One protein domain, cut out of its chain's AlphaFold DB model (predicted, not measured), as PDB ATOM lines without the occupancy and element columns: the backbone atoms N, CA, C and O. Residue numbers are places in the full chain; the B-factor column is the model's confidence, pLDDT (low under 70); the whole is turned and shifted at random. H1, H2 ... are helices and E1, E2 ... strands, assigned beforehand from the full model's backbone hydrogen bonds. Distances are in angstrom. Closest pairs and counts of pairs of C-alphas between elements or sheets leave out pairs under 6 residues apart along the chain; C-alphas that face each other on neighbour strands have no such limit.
ATOM      1  N   GLU A  75     -84.804  26.677 -49.370       74.19
ATOM      2  CA  GLU A  75     -84.351  27.459 -48.215       74.19
ATOM      3  C   GLU A  75     -84.883  26.828 -46.928       74.19
ATOM      4  O   GLU A  75     -84.126  26.665 -45.971       74.19
ATOM      5  N   ILE A  76     -86.127  26.338 -46.961       73.62
ATOM      6  CA  ILE A  76     -86.751  25.590 -45.863       73.62
ATOM      7  C   ILE A  76     -86.004  24.279 -45.590       73.62
ATOM      8  O   ILE A  76     -85.730  23.951 -44.434       73.62
ATOM      9  N   ILE A  77     -85.644  23.522 -46.632       70.69
ATOM     10  CA  ILE A  77     -84.893  22.266 -46.472       70.69
ATOM     11  C   ILE A  77     -83.512  22.547 -45.862       70.69
ATOM     12  O   ILE A  77     -83.123  21.912 -44.881       70.69
ATOM     13  N   ASN A  78     -82.785  23.536 -46.385       76.19
ATOM     14  CA  ASN A  78     -81.476  23.929 -45.864       76.19
ATOM     15  C   ASN A  78     -81.554  24.414 -44.409       76.19
ATOM     16  O   ASN A  78     -80.710  24.048 -43.587       76.19
ATOM     17  N   GLU A  79     -82.565  25.214 -44.070       81.12
ATOM     18  CA  GLU A  79     -82.816  25.655 -42.699       81.12
ATOM     19  C   GLU A  79     -83.059  24.460 -41.769       81.12
ATOM     20  O   GLU A  79     -82.470  24.397 -40.688       81.12
ATOM     21  N   ARG A  80     -83.845  23.466 -42.204       79.56
ATOM     22  CA  ARG A  80     -84.074  22.230 -41.443       79.56
ATOM     23  C   ARG A  80     -82.778  21.469 -41.195       79.56
ATOM     24  O   ARG A  80     -82.502  21.138 -40.046       79.56
ATOM     25  N   TYR A  81     -81.950  21.255 -42.220       85.88
ATOM     26  CA  TYR A  81     -80.641  20.607 -42.053       85.88
ATOM     27  C   TYR A  81     -79.715  21.369 -41.096       85.88
ATOM     28  O   TYR A  81     -78.931  20.756 -40.375       85.88
ATOM     29  N   ASN A  82     -79.777  22.699 -41.068       85.88
ATOM     30  CA  ASN A  82     -78.954  23.506 -40.165       85.88
ATOM     31  C   ASN A  82     -79.452  23.500 -38.715       85.88
ATOM     32  O   ASN A  82     -78.649  23.704 -37.805       85.88
ATOM     33  N   ASN A  83     -80.738  23.227 -38.500       86.94
ATOM     34  CA  ASN A  83     -81.388  23.239 -37.191       86.94
ATOM     35  C   ASN A  83     -81.756  21.834 -36.679       86.94
ATOM     36  O   ASN A  83     -82.613  21.712 -35.802       86.94
ATOM     37  N   VAL A  84     -81.137  20.771 -37.213       88.94
ATOM     38  CA  VAL A  84     -81.460  19.390 -36.823       88.94
ATOM     39  C   VAL A  84     -81.248  19.175 -35.325       88.94
ATOM     40  O   VAL A  84     -80.141  19.306 -34.803       88.94
ATOM     41  N   ASP A  85     -82.311  18.737 -34.657       89.38
ATOM     42  CA  ASP A  85     -82.285  18.204 -33.299       89.38
ATOM     43  C   ASP A  85     -82.473  16.681 -33.358       89.38
ATOM     44  O   ASP A  85     -83.597  16.171 -33.346       89.38
ATOM     45  N   LYS A  86     -81.360  15.937 -33.439       89.88
ATOM     46  CA  LYS A  86     -81.354  14.466 -33.585       89.88
ATOM     47  C   LYS A  86     -82.121  13.726 -32.486       89.88
ATOM     48  O   LYS A  86     -82.507  12.573 -32.676       89.88
ATOM     49  N   GLN A  87     -82.327  14.351 -31.324       86.56
ATOM     50  CA  GLN A  87     -83.071  13.744 -30.218       86.56
ATOM     51  C   GLN A  87     -84.577  13.693 -30.485       86.56
ATOM     52  O   GLN A  87     -85.266  12.880 -29.874       86.56
ATOM     53  N   LYS A  88     -85.074  14.537 -31.395       86.69
ATOM     54  CA  LYS A  88     -86.484  14.612 -31.791       86.69
ATOM     55  C   LYS A  88     -86.786  13.901 -33.106       86.69
ATOM     56  O   LYS A  88     -87.943  13.852 -33.499       86.69
ATOM     57  N   LEU A  89     -85.768  13.378 -33.791       88.56
ATOM     58  CA  LEU A  89     -85.973  12.647 -35.034       88.56
ATOM     59  C   LEU A  89     -86.594  11.281 -34.758       88.56
ATOM     60  O   LEU A  89     -86.076  10.502 -33.949       88.56
ATOM     61  N   ASN A  90     -87.681  11.000 -35.471       86.12
ATOM     62  CA  ASN A  90     -88.263   9.678 -35.553       86.12
ATOM     63  C   ASN A  90     -87.604   8.907 -36.703       86.12
ATOM     64  O   ASN A  90     -87.366   9.443 -37.780       86.12
ATOM     65  N   TYR A  91     -87.275   7.645 -36.452       86.38
ATOM     66  CA  TYR A  91     -86.729   6.740 -37.463       86.38
ATOM     67  C   TYR A  91     -87.631   5.524 -37.644       86.38
ATOM     68  O   TYR A  91     -87.169   4.477 -38.090       86.38
ATOM     69  N   ASP A  92     -88.877   5.590 -37.195       82.81
ATOM     70  CA  ASP A  92     -89.836   4.537 -37.460       82.81
ATOM     71  C   ASP A  92     -90.251   4.594 -38.926       82.81
ATOM     72  O   ASP A  92     -90.381   5.660 -39.524       82.81
ATOM     73  N   ALA A  93     -90.370   3.413 -39.525       71.06
ATOM     74  CA  ALA A  93     -90.741   3.292 -40.920       71.06
ATOM     75  C   ALA A  93     -92.127   3.889 -41.150       71.06
ATOM     76  O   ALA A  93     -93.072   3.573 -40.425       71.06
ATOM     77  N   ILE A  94     -92.244   4.682 -42.206       67.81
ATOM     78  CA  ILE A  94     -93.514   5.260 -42.612       67.81
ATOM     79  C   ILE A  94     -94.342   4.174 -43.310       67.81
ATOM     80  O   ILE A  94     -93.857   3.484 -44.214       67.81
ATOM     81  N   ASP A  95     -95.593   4.002 -42.881       66.50
ATOM     82  CA  ASP A  95     -96.555   3.156 -43.587       66.50
ATOM     83  C   ASP A  95     -97.172   3.950 -44.742       66.50
ATOM     84  O   ASP A  95     -98.174   4.650 -44.597       66.50
ATOM     85  N   ILE A  96     -96.520   3.863 -45.901       60.66
ATOM     86  CA  ILE A  96     -96.934   4.578 -47.108       60.66
ATOM     87  C   ILE A  96     -98.335   4.139 -47.559       60.66
ATOM     88  O   ILE A  96     -99.090   4.964 -48.064       60.66
ATOM     89  N   GLU A  97     -98.718   2.873 -47.363       61.66
ATOM     90  CA  GLU A  97    -100.056   2.396 -47.736       61.66
ATOM     91  C   GLU A  97    -101.126   3.059 -46.867       61.66
ATOM     92  O   GLU A  97    -102.129   3.538 -47.399       61.66
ATOM     93  N   ALA A  98    -100.870   3.171 -45.562       62.28
ATOM     94  CA  ALA A  98    -101.747   3.891 -44.645       62.28
ATOM     95  C   ALA A  98    -101.845   5.387 -44.991       62.28
ATOM     96  O   ALA A  98    -102.947   5.935 -44.993       62.28
ATOM     97  N   LEU A  99    -100.730   6.036 -45.355       61.25
ATOM     98  CA  LEU A  99    -100.737   7.439 -45.793       61.25
ATOM     99  C   LEU A  99    -101.519   7.640 -47.097       61.25
ATOM    100  O   LEU A  99    -102.281   8.596 -47.231       61.25
ATOM    101  N   VAL A 100    -101.365   6.735 -48.068       58.38
ATOM    102  CA  VAL A 100    -102.115   6.780 -49.332       58.38
ATOM    103  C   VAL A 100    -103.607   6.526 -49.094       58.38
ATOM    104  O   VAL A 100    -104.446   7.170 -49.727       58.38
ATOM    105  N   GLU A 101    -103.964   5.609 -48.195       60.97
ATOM    106  CA  GLU A 101    -105.353   5.357 -47.808       60.97
ATOM    107  C   GLU A 101    -105.974   6.575 -47.106       60.97
ATOM    108  O   GLU A 101    -107.084   6.980 -47.457       60.97
ATOM    109  N   GLU A 102    -105.254   7.207 -46.178       56.75
ATOM    110  CA  GLU A 102    -105.672   8.454 -45.531       56.75
ATOM    111  C   GLU A 102    -105.879   9.578 -46.558       56.75
ATOM    112  O   GLU A 102    -106.941  10.205 -46.576       56.75
ATOM    113  N   HIS A 103    -104.927   9.758 -47.479       58.28
ATOM    114  CA  HIS A 103    -105.011  10.729 -48.571       58.28
ATOM    115  C   HIS A 103    -106.235  10.486 -49.468       58.28
ATOM    116  O   HIS A 103    -106.995  11.407 -49.769       58.28
ATOM    117  N   ASN A 104    -106.477   9.238 -49.879       57.09
ATOM    118  CA  ASN A 104    -107.629   8.894 -50.719       57.09
ATOM    119  C   ASN A 104    -108.968   9.132 -50.009       57.09
ATOM    120  O   ASN A 104    -109.971   9.425 -50.665       57.09
ATOM    121  N   ASN A 105    -108.988   9.011 -48.682       61.22
ATOM    122  CA  ASN A 105    -110.176   9.220 -47.866       61.22
ATOM    123  C   ASN A 105    -110.413  10.698 -47.501       61.22
ATOM    124  O   ASN A 105    -111.521  11.027 -47.071       61.22
ATOM    125  N   ASN A 106    -109.428  11.587 -47.683       54.97
ATOM    126  CA  ASN A 106    -109.549  13.007 -47.341       54.97
ATOM    127  C   ASN A 106    -108.806  13.942 -48.329       54.97
ATOM    128  O   ASN A 106    -107.833  14.594 -47.956       54.97
ATOM    129  N   PRO A 107    -109.280  14.056 -49.586       52.81
ATOM    130  CA  PRO A 107    -108.568  14.740 -50.674       52.81
ATOM    131  C   PRO A 107    -108.457  16.268 -50.525       52.81
ATOM    132  O   PRO A 107    -107.740  16.901 -51.298       52.81
ATOM    133  N   ASP A 108    -109.172  16.867 -49.566       49.94
ATOM    134  CA  ASP A 108    -109.163  18.316 -49.314       49.94
ATOM    135  C   ASP A 108    -108.038  18.748 -48.351       49.94
ATOM    136  O   ASP A 108    -107.782  19.944 -48.201       49.94
ATOM    137  N   ASN A 109    -107.354  17.792 -47.711       44.09
ATOM    138  CA  ASN A 109    -106.224  18.033 -46.821       44.09
ATOM    139  C   ASN A 109    -104.941  17.449 -47.434       44.09
ATOM    140  O   ASN A 109    -104.757  16.239 -47.463       44.09
ATOM    141  N   MET A 110    -104.028  18.350 -47.788       37.84
ATOM    142  CA  MET A 110    -102.590  18.125 -47.981       37.84
ATOM    143  C   MET A 110    -102.049  17.694 -49.353       37.84
ATOM    144  O   MET A 110    -102.695  17.087 -50.202       37.84
ATOM    145  N   SER A 111    -100.794  18.120 -49.521       41.09
ATOM    146  CA  SER A 111     -99.846  17.958 -50.615       41.09
ATOM    147  C   SER A 111     -99.825  16.556 -51.218       41.09
ATOM    148  O   SER A 111     -99.843  15.559 -50.502       41.09
ATOM    149  N   LYS A 112     -99.686  16.471 -52.548       37.75
ATOM    150  CA  LYS A 112     -99.369  15.203 -53.220       37.75
ATOM    151  C   LYS A 112     -98.088  14.617 -52.627       37.75
ATOM    152  O   LYS A 112     -97.020  15.207 -52.777       37.75
ATOM    153  N   ILE A 113     -98.199  13.445 -52.009       37.47
ATOM    154  CA  ILE A 113     -97.051  12.652 -51.571       37.47
ATOM    155  C   ILE A 113     -96.431  12.027 -52.824       37.47
ATOM    156  O   ILE A 113     -96.984  11.102 -53.421       37.47
ATOM    157  N   THR A 123     -87.918  -4.932 -50.223       72.81
ATOM    158  CA  THR A 123     -88.972  -4.576 -49.271       72.81
ATOM    159  C   THR A 123     -88.472  -4.531 -47.827       72.81
ATOM    160  O   THR A 123     -89.264  -4.284 -46.918       72.81
ATOM    161  N   SER A 124     -87.186  -4.818 -47.596       81.12
ATOM    162  CA  SER A 124     -86.586  -4.792 -46.264       81.12
ATOM    163  C   SER A 124     -86.352  -3.363 -45.800       81.12
ATOM    164  O   SER A 124     -86.283  -3.154 -44.603       81.12
ATOM    165  N   TYR A 125     -86.271  -2.370 -46.693       84.50
ATOM    166  CA  TYR A 125     -86.059  -0.967 -46.327       84.50
ATOM    167  C   TYR A 125     -87.298  -0.117 -46.599       84.50
ATOM    168  O   TYR A 125     -87.884  -0.153 -47.681       84.50
ATOM    169  N   LYS A 126     -87.684   0.693 -45.613       83.06
ATOM    170  CA  LYS A 126     -88.825   1.610 -45.701       83.06
ATOM    171  C   LYS A 126     -88.392   3.051 -45.485       83.06
ATOM    172  O   LYS A 126     -87.475   3.310 -44.708       83.06
ATOM    173  N   THR A 127     -89.056   3.966 -46.183       83.50
ATOM    174  CA  THR A 127     -88.789   5.408 -46.130       83.50
ATOM    175  C   THR A 127     -88.938   5.951 -44.709       83.50
ATOM    176  O   THR A 127     -89.827   5.533 -43.963       83.50
ATOM    177  N   ILE A 128     -88.049   6.877 -44.352       85.94
ATOM    178  CA  ILE A 128     -88.043   7.650 -43.103       85.94
ATOM    179  C   ILE A 128     -87.632   9.093 -43.422       85.94
ATOM    180  O   ILE A 128     -87.032   9.332 -44.473       85.94
ATOM    181  N   LEU A 129     -87.842  10.037 -42.498       84.44
ATOM    182  CA  LEU A 129     -87.277  11.388 -42.591       84.44
ATOM    183  C   LEU A 129     -87.631  12.114 -43.907       84.44
ATOM    184  O   LEU A 129     -86.775  12.771 -44.508       84.44
ATOM    185  N   GLU A 130     -88.878  12.017 -44.378       76.50
ATOM    186  CA  GLU A 130     -89.300  12.651 -45.642       76.50
ATOM    187  C   GLU A 130     -89.057  14.162 -45.644       76.50
ATOM    188  O   GLU A 130     -88.557  14.702 -46.624       76.50
ATOM    189  N   GLY A 131     -89.269  14.829 -44.505       74.56
ATOM    190  CA  GLY A 131     -88.973  16.255 -44.335       74.56
ATOM    191  C   GLY A 131     -87.494  16.650 -44.491       74.56
ATOM    192  O   GLY A 131     -87.194  17.844 -44.499       74.56
ATOM    193  N   TYR A 132     -86.586  15.677 -44.592       81.56
ATOM    194  CA  TYR A 132     -85.168  15.868 -44.909       81.56
ATOM    195  C   TYR A 132     -84.791  15.292 -46.279       81.56
ATOM    196  O   TYR A 132     -83.691  15.552 -46.763       81.56
ATOM    197  N   SER A 133     -85.667  14.529 -46.928       80.19
ATOM    198  CA  SER A 133     -85.403  14.006 -48.266       80.19
ATOM    199  C   SER A 133     -85.493  15.125 -49.308       80.19
ATOM    200  O   SER A 133     -86.316  16.032 -49.206       80.19
ATOM    201  N   TYR A 134     -84.637  15.068 -50.327       74.06
ATOM    202  CA  TYR A 134     -84.631  16.014 -51.442       74.06
ATOM    203  C   TYR A 134     -84.767  15.258 -52.760       74.06
ATOM    204  O   TYR A 134     -84.001  14.326 -53.008       74.06
ATOM    205  N   ILE A 135     -85.723  15.662 -53.602       66.38
ATOM    206  CA  ILE A 135     -86.034  15.017 -54.883       66.38
ATOM    207  C   ILE A 135     -86.005  16.076 -55.991       66.38
ATOM    208  O   ILE A 135     -86.625  17.132 -55.876       66.38
ATOM    209  N   SER A 136     -85.287  15.797 -57.080       53.81
ATOM    210  CA  SER A 136     -84.956  16.794 -58.107       53.81
ATOM    211  C   SER A 136     -86.094  17.165 -59.072       53.81
ATOM    212  O   SER A 136     -85.831  17.867 -60.047       53.81
ATOM    213  N   GLU A 137     -87.330  16.681 -58.888       51.56
ATOM    214  CA  GLU A 137     -88.397  16.899 -59.885       51.56
ATOM    215  C   GLU A 137     -88.776  18.382 -60.046       51.56
ATOM    216  O   GLU A 137     -89.256  18.771 -61.109       51.56
ATOM    217  N   GLY A 138     -88.502  19.222 -59.038       46.41
ATOM    218  CA  GLY A 138     -88.855  20.647 -59.052       46.41
ATOM    219  C   GLY A 138     -87.684  21.633 -59.082       46.41
ATOM    220  O   GLY A 138     -87.846  22.732 -59.597       46.41
ATOM    221  N   ASN A 139     -86.510  21.272 -58.553       51.06
ATOM    222  CA  ASN A 139     -85.357  22.170 -58.430       51.06
ATOM    223  C   ASN A 139     -84.045  21.383 -58.557       51.06
ATOM    224  O   ASN A 139     -83.977  20.212 -58.186       51.06
ATOM    225  N   VAL A 140     -82.998  22.007 -59.105       56.12
ATOM    226  CA  VAL A 140     -81.687  21.369 -59.323       56.12
ATOM    227  C   VAL A 140     -80.675  21.985 -58.361       56.12
ATOM    228  O   VAL A 140     -80.066  23.009 -58.665       56.12
ATOM    229  N   PHE A 141     -80.516  21.375 -57.188       66.12
ATOM    230  CA  PHE A 141     -79.347  21.578 -56.342       66.12
ATOM    231  C   PHE A 141     -78.373  20.441 -56.574       66.12
ATOM    232  O   PHE A 141     -78.737  19.270 -56.535       66.12
ATOM    233  N   ASN A 142     -77.136  20.839 -56.834       81.31
ATOM    234  CA  ASN A 142     -76.033  19.948 -57.110       81.31
ATOM    235  C   ASN A 142     -75.122  19.972 -55.891       81.31
ATOM    236  O   ASN A 142     -74.403  20.952 -55.690       81.31
ATOM    237  N   PHE A 143     -75.170  18.916 -55.090       85.94
ATOM    238  CA  PHE A 143     -74.206  18.712 -54.019       85.94
ATOM    239  C   PHE A 143     -72.992  17.973 -54.567       85.94
ATOM    240  O   PHE A 143     -73.113  17.093 -55.422       85.94
ATOM    241  N   THR A 144     -71.816  18.311 -54.058       93.31
ATOM    242  CA  THR A 144     -70.673  17.399 -54.139       93.31
ATOM    243  C   THR A 144     -70.956  16.137 -53.324       93.31
ATOM    244  O   THR A 144     -71.840  16.119 -52.460       93.31
ATOM    245  N   TYR A 145     -70.200  15.072 -53.589       94.31
ATOM    246  CA  TYR A 145     -70.306  13.840 -52.816       94.31
ATOM    247  C   TYR A 145     -70.110  14.098 -51.316       94.31
ATOM    248  O   TYR A 145     -70.929  13.687 -50.496       94.31
ATOM    249  N   GLU A 146     -69.069  14.845 -50.949       95.56
ATOM    250  CA  GLU A 146     -68.748  15.153 -49.557       95.56
ATOM    251  C   GLU A 146     -69.865  15.945 -48.868       95.56
ATOM    252  O   GLU A 146     -70.259  15.593 -47.756       95.56
ATOM    253  N   GLU A 147     -70.428  16.959 -49.531       92.81
ATOM    254  CA  GLU A 147     -71.554  17.736 -48.993       92.81
ATOM    255  C   GLU A 147     -72.787  16.856 -48.758       92.81
ATOM    256  O   GLU A 147     -73.432  16.963 -47.714       92.81
ATOM    257  N   ALA A 148     -73.101  15.950 -49.688       92.50
ATOM    258  CA  ALA A 148     -74.228  15.034 -49.537       92.50
ATOM    259  C   ALA A 148     -74.037  14.086 -48.338       92.50
ATOM    260  O   ALA A 148     -74.969  13.865 -47.560       92.50
ATOM    261  N   ILE A 149     -72.819  13.575 -48.136       95.31
ATOM    262  CA  ILE A 149     -72.478  12.742 -46.975       95.31
ATOM    263  C   ILE A 149     -72.564  13.539 -45.668       95.31
ATOM    264  O   ILE A 149     -73.066  13.023 -44.664       95.31
ATOM    265  N   GLU A 150     -72.097  14.788 -45.650       94.12
ATOM    266  CA  GLU A 150     -72.209  15.659 -44.479       94.12
ATOM    267  C   GLU A 150     -73.671  15.923 -44.107       94.12
ATOM    268  O   GLU A 150     -74.029  15.806 -42.933       94.12
ATOM    269  N   LEU A 151     -74.527  16.217 -45.090       91.69
ATOM    270  CA  LEU A 151     -75.963  16.397 -44.877       91.69
ATOM    271  C   LEU A 151     -76.606  15.127 -44.313       91.69
ATOM    272  O   LEU A 151     -77.286  15.199 -43.288       91.69
ATOM    273  N   ALA A 152     -76.320  13.961 -44.895       94.38
ATOM    274  CA  ALA A 152     -76.845  12.691 -44.399       94.38
ATOM    275  C   ALA A 152     -76.466  12.444 -42.928       94.38
ATOM    276  O   ALA A 152     -77.309  12.100 -42.097       94.38
ATOM    277  N   LYS A 153     -75.210  12.708 -42.555       94.44
ATOM    278  CA  LYS A 153     -74.735  12.550 -41.170       94.44
ATOM    279  C   LYS A 153     -75.360  13.535 -40.178       94.44
ATOM    280  O   LYS A 153     -75.336  13.258 -38.976       94.44
ATOM    281  N   LYS A 154     -75.934  14.656 -40.630       93.81
ATOM    282  CA  LYS A 154     -76.669  15.583 -39.749       93.81
ATOM    283  C   LYS A 154     -77.984  14.998 -39.249       93.81
ATOM    284  O   LYS A 154     -78.389  15.357 -38.150       93.81
ATOM    285  N   VAL A 155     -78.624  14.106 -40.005       93.69
ATOM    286  CA  VAL A 155     -79.937  13.531 -39.653       93.69
ATOM    287  C   VAL A 155     -79.854  12.082 -39.181       93.69
ATOM    288  O   VAL A 155     -80.698  11.637 -38.406       93.69
ATOM    289  N   LEU A 156     -78.821  11.342 -39.583       95.31
ATOM    290  CA  LEU A 156     -78.592   9.977 -39.109       95.31
ATOM    291  C   LEU A 156     -78.114   9.936 -37.640       95.31
ATOM    292  O   LEU A 156     -77.594  10.937 -37.131       95.31
ATOM    293  N   PRO A 157     -78.273   8.789 -36.948       95.69
ATOM    294  CA  PRO A 157     -77.753   8.587 -35.594       95.69
ATOM    295  C   PRO A 157     -76.262   8.943 -35.457       95.69
ATOM    296  O   PRO A 157     -75.502   8.867 -36.417       95.69
ATOM    297  N   ASP A 158     -75.825   9.355 -34.264       95.38
ATOM    298  CA  ASP A 158     -74.423   9.761 -34.042       95.38
ATOM    299  C   ASP A 158     -73.435   8.589 -34.092       95.38
ATOM    300  O   ASP A 158     -72.267   8.773 -34.420       95.38
ATOM    301  N   ASP A 159     -73.907   7.384 -33.785       96.06
ATOM    302  CA  ASP A 159     -73.158   6.129 -33.804       96.06
ATOM    303  C   ASP A 159     -73.277   5.388 -35.146       96.06
ATOM    304  O   ASP A 159     -73.162   4.167 -35.195       96.06
ATOM    305  N   ILE A 160     -73.560   6.120 -36.227       95.81
ATOM    306  CA  ILE A 160     -73.710   5.556 -37.566       95.81
ATOM    307  C   ILE A 160     -72.357   5.083 -38.120       95.81
ATOM    308  O   ILE A 160     -71.384   5.837 -38.179       95.81
ATOM    309  N   GLU A 161     -72.308   3.836 -38.579       96.12
ATOM    310  CA  GLU A 161     -71.136   3.230 -39.212       96.12
ATOM    311  C   GLU A 161     -71.502   2.740 -40.611       96.12
ATOM    312  O   GLU A 161     -72.479   2.012 -40.778       96.12
ATOM    313  N   GLU A 162     -70.739   3.149 -41.627       95.56
ATOM    314  CA  GLU A 162     -70.910   2.646 -42.993       95.56
ATOM    315  C   GLU A 162     -70.398   1.208 -43.075       95.56
ATOM    316  O   GLU A 162     -69.269   0.928 -42.668       95.56
ATOM    317  N   VAL A 163     -71.223   0.304 -43.599       95.38
ATOM    318  CA  VAL A 163     -70.909  -1.131 -43.663       95.38
ATOM    319  C   VAL A 163     -70.826  -1.666 -45.085       95.38
ATOM    320  O   VAL A 163     -70.112  -2.641 -45.311       95.38
ATOM    321  N   ASP A 164     -71.534  -1.052 -46.035       93.12
ATOM    322  CA  ASP A 164     -71.537  -1.478 -47.434       93.12
ATOM    323  C   ASP A 164     -72.044  -0.363 -48.361       93.12
ATOM    324  O   ASP A 164     -72.641   0.623 -47.914       93.12
ATOM    325  N   TYR A 165     -71.865  -0.541 -49.667       92.25
ATOM    326  CA  TYR A 165     -72.510   0.277 -50.685       92.25
ATOM    327  C   TYR A 165     -72.855  -0.534 -51.939       92.25
ATOM    328  O   TYR A 165     -72.249  -1.555 -52.255       92.25
ATOM    329  N   THR A 166     -73.845  -0.077 -52.701       90.69
ATOM    330  CA  THR A 166     -74.218  -0.678 -53.989       90.69
ATOM    331  C   THR A 166     -74.545   0.405 -55.005       90.69
ATOM    332  O   THR A 166     -75.162   1.412 -54.679       90.69
ATOM    333  N   LEU A 167     -74.161   0.184 -56.260       90.06
ATOM    334  CA  LEU A 167     -74.470   1.087 -57.365       90.06
ATOM    335  C   LEU A 167     -75.627   0.538 -58.199       90.06
ATOM    336  O   LEU A 167     -75.517  -0.539 -58.788       90.06
ATOM    337  N   ASN A 168     -76.704   1.310 -58.315       87.62
ATOM    338  CA  ASN A 168     -77.768   1.081 -59.281       87.62
ATOM    339  C   ASN A 168     -77.587   2.017 -60.475       87.62
ATOM    340  O   ASN A 168     -77.927   3.198 -60.443       87.62
ATOM    341  N   LYS A 169     -77.038   1.440 -61.543       84.69
ATOM    342  CA  LYS A 169     -76.735   2.126 -62.800       84.69
ATOM    343  C   LYS A 169     -77.974   2.490 -63.615       84.69
ATOM    344  O   LYS A 169     -77.894   3.389 -64.434       84.69
ATOM    345  N   GLU A 170     -79.094   1.798 -63.423       84.12
ATOM    346  CA  GLU A 170     -80.332   2.111 -64.147       84.12
ATOM    347  C   GLU A 170     -80.954   3.409 -63.632       84.12
ATOM    348  O   GLU A 170     -81.541   4.173 -64.396       84.12
ATOM    349  N   LEU A 171     -80.783   3.675 -62.337       84.00
ATOM    350  CA  LEU A 171     -81.385   4.820 -61.658       84.00
ATOM    351  C   LEU A 171     -80.380   5.925 -61.323       84.00
ATOM    352  O   LEU A 171     -80.777   6.993 -60.853       84.00
ATOM    353  N   ASN A 172     -79.106   5.702 -61.660       87.94
ATOM    354  CA  ASN A 172     -77.975   6.559 -61.317       87.94
ATOM    355  C   ASN A 172     -77.927   6.846 -59.817       87.94
ATOM    356  O   ASN A 172     -77.788   7.994 -59.402       87.94
ATOM    357  N   THR A 173     -78.043   5.794 -59.008       89.25
ATOM    358  CA  THR A 173     -78.117   5.906 -57.549       89.25
ATOM    359  C   THR A 173     -77.054   5.046 -56.872       89.25
ATOM    360  O   THR A 173     -76.912   3.864 -57.187       89.25
ATOM    361  N   GLU A 174     -76.322   5.622 -55.923       92.81
ATOM    362  CA  GLU A 174     -75.515   4.883 -54.946       92.81
ATOM    363  C   GLU A 174     -76.341   4.675 -53.675       92.81
ATOM    364  O   GLU A 174     -76.800   5.638 -53.064       92.81
ATOM    365  N   TYR A 175     -76.509   3.421 -53.264       92.88
ATOM    366  CA  TYR A 175     -77.014   3.072 -51.941       92.88
ATOM    367  C   TYR A 175     -75.842   2.932 -50.995       92.88
ATOM    368  O   TYR A 175     -74.963   2.105 -51.230       92.88
ATOM    369  N   LYS A 176     -75.857   3.696 -49.910       94.69
ATOM    370  CA  LYS A 176     -74.917   3.548 -48.803       94.69
ATOM    371  C   LYS A 176     -75.638   2.914 -47.628       94.69
ATOM    372  O   LYS A 176     -76.652   3.444 -47.174       94.69
ATOM    373  N   TYR A 177     -75.118   1.792 -47.151       93.94
ATOM    374  CA  TYR A 177     -75.693   1.030 -46.053       93.94
ATOM    375  C   TYR A 177     -74.933   1.312 -44.770       93.94
ATOM    376  O   TYR A 177     -73.701   1.294 -44.730       93.94
ATOM    377  N   TYR A 178     -75.691   1.534 -43.707       95.69
ATOM    378  CA  TYR A 178     -75.159   1.883 -42.408       95.69
ATOM    379  C   TYR A 178     -75.787   1.049 -41.299       95.69
ATOM    380  O   TYR A 178     -76.945   0.640 -41.385       95.69
ATOM    381  N   THR A 179     -75.046   0.874 -40.211       95.62
ATOM    382  CA  THR A 179     -75.544   0.293 -38.964       95.62
ATOM    383  C   THR A 179     -75.411   1.280 -37.807       95.62
ATOM    384  O   THR A 179     -74.559   2.165 -37.827       95.62
ATOM    385  N   SER A 180     -76.284   1.150 -36.809       94.88
ATOM    386  CA  SER A 180     -76.229   1.900 -35.551       94.88
ATOM    387  C   SER A 180     -77.038   1.181 -34.466       94.88
ATOM    388  O   SER A 180     -77.817   0.262 -34.741       94.88
ATOM    389  N   SER A 181     -76.963   1.668 -33.229       92.62
ATOM    390  CA  SER A 181     -77.826   1.225 -32.128       92.62
ATOM    391  C   SER A 181     -79.326   1.421 -32.391       92.62
ATOM    392  O   SER A 181     -80.144   0.726 -31.785       92.62
ATOM    393  N   LYS A 182     -79.708   2.324 -33.307       90.62
ATOM    394  CA  LYS A 182     -81.108   2.589 -33.687       90.62
ATOM    395  C   LYS A 182     -81.610   1.727 -34.854       90.62
ATOM    396  O   LYS A 182     -82.788   1.821 -35.206       90.62
ATOM    397  N   GLY A 183     -80.761   0.868 -35.420       91.12
ATOM    398  CA  GLY A 183     -81.082  -0.024 -36.537       91.12
ATOM    399  C   GLY A 183     -80.146   0.150 -37.730       91.12
ATOM    400  O   GLY A 183     -79.152   0.875 -37.652       91.12
ATOM    401  N   ASN A 184     -80.489  -0.525 -38.827       92.81
ATOM    402  CA  ASN A 184     -79.775  -0.425 -40.095       92.81
ATOM    403  C   ASN A 184     -80.465   0.592 -41.005       92.81
ATOM    404  O   ASN A 184     -81.693   0.635 -41.087       92.81
ATOM    405  N   PHE A 185     -79.664   1.412 -41.668       93.88
ATOM    406  CA  PHE A 185     -80.106   2.541 -42.473       93.88
ATOM    407  C   PHE A 185     -79.549   2.423 -43.882       93.88
ATOM    408  O   PHE A 185     -78.460   1.888 -44.088       93.88
ATOM    409  N   ARG A 186     -80.278   2.975 -44.845       93.81
ATOM    410  CA  ARG A 186     -79.815   3.137 -46.217       93.81
ATOM    411  C   ARG A 186     -80.032   4.583 -46.646       93.81
ATOM    412  O   ARG A 186     -81.111   5.141 -46.435       93.81
ATOM    413  N   VAL A 187     -78.981   5.179 -47.198       94.44
ATOM    414  CA  VAL A 187     -79.013   6.498 -47.833       94.44
ATOM    415  C   VAL A 187     -78.896   6.297 -49.330       94.44
ATOM    416  O   VAL A 187     -77.961   5.634 -49.785       94.44
ATOM    417  N   ASP A 188     -79.807   6.901 -50.077       92.62
ATOM    418  CA  ASP A 188     -79.839   6.797 -51.527       92.62
ATOM    419  C   ASP A 188     -79.340   8.132 -52.098       92.62
ATOM    420  O   ASP A 188     -79.962   9.178 -51.902       92.62
ATOM    421  N   LEU A 189     -78.191   8.107 -52.775       92.88
ATOM    422  CA  LEU A 189     -77.563   9.271 -53.400       92.88
ATOM    423  C   LEU A 189     -77.773   9.200 -54.911       92.88
ATOM    424  O   LEU A 189     -77.159   8.367 -55.580       92.88
ATOM    425  N   ARG A 190     -78.641  10.057 -55.458       89.38
ATOM    426  CA  ARG A 190     -78.911  10.092 -56.903       89.38
ATOM    427  C   ARG A 190     -78.017  11.102 -57.601       89.38
ATOM    428  O   ARG A 190     -77.973  12.266 -57.210       89.38
ATOM    429  N   TYR A 191     -77.372  10.669 -58.671       89.81
ATOM    430  CA  TYR A 191     -76.429  11.453 -59.455       89.81
ATOM    431  C   TYR A 191     -77.110  12.128 -60.646       89.81
ATOM    432  O   TYR A 191     -78.066  11.601 -61.222       89.81
ATOM    433  N   ALA A 192     -76.606  13.306 -61.015       86.56
ATOM    434  CA  ALA A 192     -77.130  14.115 -62.110       86.56
ATOM    435  C   ALA A 192     -76.997  13.423 -63.469       86.56
ATOM    436  O   ALA A 192     -77.889  13.536 -64.312       86.56
ATOM    437  N   ASN A 193     -75.876  12.733 -63.702       84.94
ATOM    438  CA  ASN A 193     -75.580  12.126 -64.987       84.94
ATOM    439  C   ASN A 193     -75.569  10.601 -64.921       84.94
ATOM    440  O   ASN A 193     -75.271   9.990 -63.896       84.94
ATOM    441  N   ASP A 194     -75.804   9.996 -66.089       84.88
ATOM    442  CA  ASP A 194     -75.604   8.564 -66.285       84.88
ATOM    443  C   ASP A 194     -74.171   8.163 -65.913       84.88
ATOM    444  O   ASP A 194     -73.185   8.793 -66.332       84.88
ATOM    445  N   PHE A 195     -74.060   7.113 -65.106       87.69
ATOM    446  CA  PHE A 195     -72.786   6.521 -64.728       87.69
ATOM    447  C   PHE A 195     -72.628   5.052 -65.120       87.69
ATOM    448  O   PHE A 195     -71.692   4.389 -64.673       87.69
ATOM    449  N   SER A 196     -73.478   4.535 -66.006       84.88
ATOM    450  CA  SER A 196     -73.458   3.157 -66.508       84.88
ATOM    451  C   SER A 196     -72.056   2.623 -66.857       84.88
ATOM    452  O   SER A 196     -71.744   1.466 -66.553       84.88
ATOM    453  N   ASN A 197     -71.181   3.476 -67.399       86.75
ATOM    454  CA  ASN A 197     -69.811   3.144 -67.814       86.75
ATOM    455  C   ASN A 197     -68.695   3.770 -66.955       86.75
ATOM    456  O   ASN A 197     -67.537   3.717 -67.364       86.75
ATOM    457  N   LYS A 198     -69.022   4.367 -65.806       87.56
ATOM    458  CA  LYS A 198     -68.058   5.025 -64.913       87.56
ATOM    459  C   LYS A 198     -67.689   4.115 -63.739       87.56
ATOM    460  O   LYS A 198     -68.475   3.246 -63.344       87.56
ATOM    461  N   ASP A 199     -66.492   4.309 -63.197       90.19
ATOM    462  CA  ASP A 199     -66.103   3.761 -61.896       90.19
ATOM    463  C   ASP A 199     -66.524   4.694 -60.748       90.19
ATOM    464  O   ASP A 199     -67.066   5.776 -60.976       90.19
ATOM    465  N   ILE A 200     -66.310   4.260 -59.505       87.62
ATOM    466  CA  ILE A 200     -66.740   5.014 -58.322       87.62
ATOM    467  C   ILE A 200     -66.034   6.375 -58.196       87.62
ATOM    468  O   ILE A 200     -66.677   7.367 -57.866       87.62
ATOM    469  N   ASP A 201     -64.749   6.458 -58.551       90.69
ATOM    470  CA  ASP A 201     -63.959   7.693 -58.461       90.69
ATOM    471  C   ASP A 201     -64.385   8.724 -59.518       90.69
ATOM    472  O   ASP A 201     -64.193   9.932 -59.359       90.69
ATOM    473  N   GLU A 202     -64.912   8.266 -60.652       90.56
ATOM    474  CA  GLU A 202     -65.552   9.103 -61.661       90.56
ATOM    475  C   GLU A 202     -66.974   9.503 -61.262       90.56
ATOM    476  O   GLU A 202     -67.377  10.636 -61.528       90.56
ATOM    477  N   ILE A 203     -67.718   8.603 -60.615       90.12
ATOM    478  CA  ILE A 203     -69.070   8.853 -60.101       90.12
ATOM    479  C   ILE A 203     -69.046   9.943 -59.030       90.12
ATOM    480  O   ILE A 203     -69.786  10.914 -59.143       90.12
ATOM    481  N   HIS A 204     -68.151   9.849 -58.046       93.38
ATOM    482  CA  HIS A 204     -68.063  10.794 -56.919       93.38
ATOM    483  C   HIS A 204     -67.644  12.215 -57.320       93.38
ATOM    484  O   HIS A 204     -67.787  13.146 -56.535       93.38
ATOM    485  N   LYS A 205     -67.162  12.411 -58.554       90.56
ATOM    486  CA  LYS A 205     -66.903  13.746 -59.124       90.56
ATOM    487  C   LYS A 205     -68.150  14.404 -59.708       90.56
ATOM    488  O   LYS A 205     -68.098  15.583 -60.059       90.56
ATOM    489  N   ASP A 206     -69.221  13.642 -59.899       87.31
ATOM    490  CA  ASP A 206     -70.484  14.147 -60.415       87.31
ATOM    491  C   ASP A 206     -71.335  14.763 -59.295       87.31
ATOM    492  O   ASP A 206     -71.088  14.577 -58.106       87.31
ATOM    493  N   SER A 207     -72.332  15.547 -59.687       88.50
ATOM    494  CA  SER A 207     -73.252  16.194 -58.758       88.50
ATOM    495  C   SER A 207     -74.324  15.228 -58.263       88.50
ATOM    496  O   SER A 207     -74.953  14.530 -59.059       88.50
ATOM    497  N   ILE A 208     -74.587  15.258 -56.960       89.94
ATOM    498  CA  ILE A 208     -75.751  14.633 -56.335       89.94
ATOM    499  C   ILE A 208     -76.944  15.578 -56.450       89.94
ATOM    500  O   ILE A 208     -76.858  16.743 -56.064       89.94
ATOM    501  N   ILE A 209     -78.055  15.051 -56.958       84.56
ATOM    502  CA  ILE A 209     -79.311  15.775 -57.200       84.56
ATOM    503  C   ILE A 209     -80.474  15.267 -56.344       84.56
ATOM    504  O   ILE A 209     -81.556  15.842 -56.394       84.56
ATOM    505  N   ALA A 210     -80.295  14.178 -55.593       85.12
ATOM    506  CA  ALA A 210     -81.288  13.698 -54.638       85.12
ATOM    507  C   ALA A 210     -80.616  12.949 -53.484       85.12
ATOM    508  O   ALA A 210     -79.635  12.234 -53.698       85.12
ATOM    509  N   ILE A 211     -81.180  13.106 -52.286       88.50
ATOM    510  CA  ILE A 211     -80.815  12.347 -51.087       88.50
ATOM    511  C   ILE A 211     -82.117  11.862 -50.457       88.50
ATOM    512  O   ILE A 211     -82.990  12.681 -50.156       88.50
ATOM    513  N   SER A 212     -82.252  10.557 -50.245       87.94
ATOM    514  CA  SER A 212     -83.362   9.982 -49.481       87.94
ATOM    515  C   SER A 212     -82.868   9.001 -48.424       87.94
ATOM    516  O   SER A 212     -81.746   8.488 -48.483       87.94
ATOM    517  N   TYR A 213     -83.721   8.774 -47.426       90.56
ATOM    518  CA  TYR A 213     -83.400   8.000 -46.235       90.56
ATOM    519  C   TYR A 213     -84.387   6.856 -46.059       90.56
ATOM    520  O   TYR A 213     -85.601   7.020 -46.189       90.56
ATOM    521  N   SER A 214     -83.867   5.686 -45.709       89.88
ATOM    522  CA  SER A 214     -84.684   4.533 -45.351       89.88
ATOM    523  C   SER A 214     -84.059   3.738 -44.209       89.88
ATOM    524  O   SER A 214     -82.861   3.834 -43.930       89.88
ATOM    525  N   LYS A 215     -84.889   2.954 -43.524       90.00
ATOM    526  CA  LYS A 215     -84.488   2.061 -42.436       90.00
ATOM    527  C   LYS A 215     -84.939   0.642 -42.726       90.00
ATOM    528  O   LYS A 215     -86.035   0.430 -43.245       90.00
ATOM    529  N   GLU A 216     -84.107  -0.313 -42.339       88.25
ATOM    530  CA  GLU A 216     -84.448  -1.725 -42.400       88.25
ATOM    531  C   GLU A 216     -85.603  -2.053 -41.434       88.25
ATOM    532  O   GLU A 216     -85.552  -1.761 -40.232       88.25
ATOM    533  N   PHE A 217     -86.653  -2.664 -41.965       75.88
ATOM    534  CA  PHE A 217     -87.778  -3.221 -41.239       75.88
ATOM    535  C   PHE A 217     -87.403  -4.626 -40.756       75.88
ATOM    536  O   PHE A 217     -86.930  -5.451 -41.537       75.88
TER     537      PHE A 217
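What this domain is: This is residues 75 to 113 and 123 to 217 of the 218 residues of an uncharacterized protein of Romboutsia ilealis (UniProt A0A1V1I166). A strongly twisted sheet of five strands forms a wall, with H3 packed over one of its faces and H1 beyond H3, on the side away from the sheet. H2 and H4 lie toward opposite ends of the longest axis, and residues 104 to 110, of which 104 and 105 belong to H2, stick out. The printed part has 134 residues with four named helices and five named strands, in the order H1 H2 E1 H3 E2 E3 E4 H4 E5. The sheet runs E1 E5 E4 E3 E2, antiparallel throughout, and the class is mixed, helices and strands. The whole is compact, with a radius of gyration of the C-alphas of 15.6 A and spans of 46 by 34 by 32 A.

Where its parts are: H1, residues 75 to 82, begins with C-alpha 75 at (-84.351, 27.459, -48.215) and is 10.5 A long. H2, residues 96 to 105, is 14.1 A long. E1 is residues 125 to 128. H3, residues 145 to 155, is 16.3 A long, with C-alpha 145 at (-70.306, 13.840, -52.816). E2, residues 161 to 168, is 21.2 A long; E3, residues 173 to 180, 22.4 A; and E4, residues 183 to 191, 26.1 A. H4 is residues 200 to 203. E5, residues 208 to 216, is 23.2 A long and ends with C-alpha 216 at (-84.448, -1.725, -42.400).

How they stand to each other: E2, E3 and E4 make a meander, each strand the antiparallel neighbour of the one before, in two hairpins; N 163 and O 177 are 2.9 A apart, N 176 and O 187 2.9 A. E5 is antiparallel to E4, with N 188 and O 212 3.0 A apart. Edge strand E1 is antiparallel to E5, with N 126 and O 215 2.9 A apart. H3 is on the sheet at a height of 9.5 A, over E5 and E4, slantwise to the strands at 35 degrees to E4 on the local plane; the closest C-alphas of H3 and E5 are those of Tyr 145 and Ile 208, 6.5 A apart. H1 and H3 only just touch, with 3 pairs of C-alphas within 8 A, the closest those of Tyr 81 and Lys 154 at 6.8 A; they are about perpendicular, but only just, at 73 degrees. H4 only grazes the sheet, with residues 200 to 203. H2 is not on the sheet and touches no helix. Each O i to N i+4 pair is within hydrogen-bond range in H1 and H2, 6 of 7 are in H3, and H4 is too short for such a pair.

The domain as a whole: The two C-alphas farthest apart, those of Asn 105 and Asp 201, are 47.4 A from each other. Residues 114 to 122 are not printed; C-alphas 113 and 123 are 19.2 A apart across this cut. The links H1 to H2 and E1 to H3 are long. The mean pLDDT of the printed part is 81.4, and residues 94 to 113 and 135 to 141 are under 70.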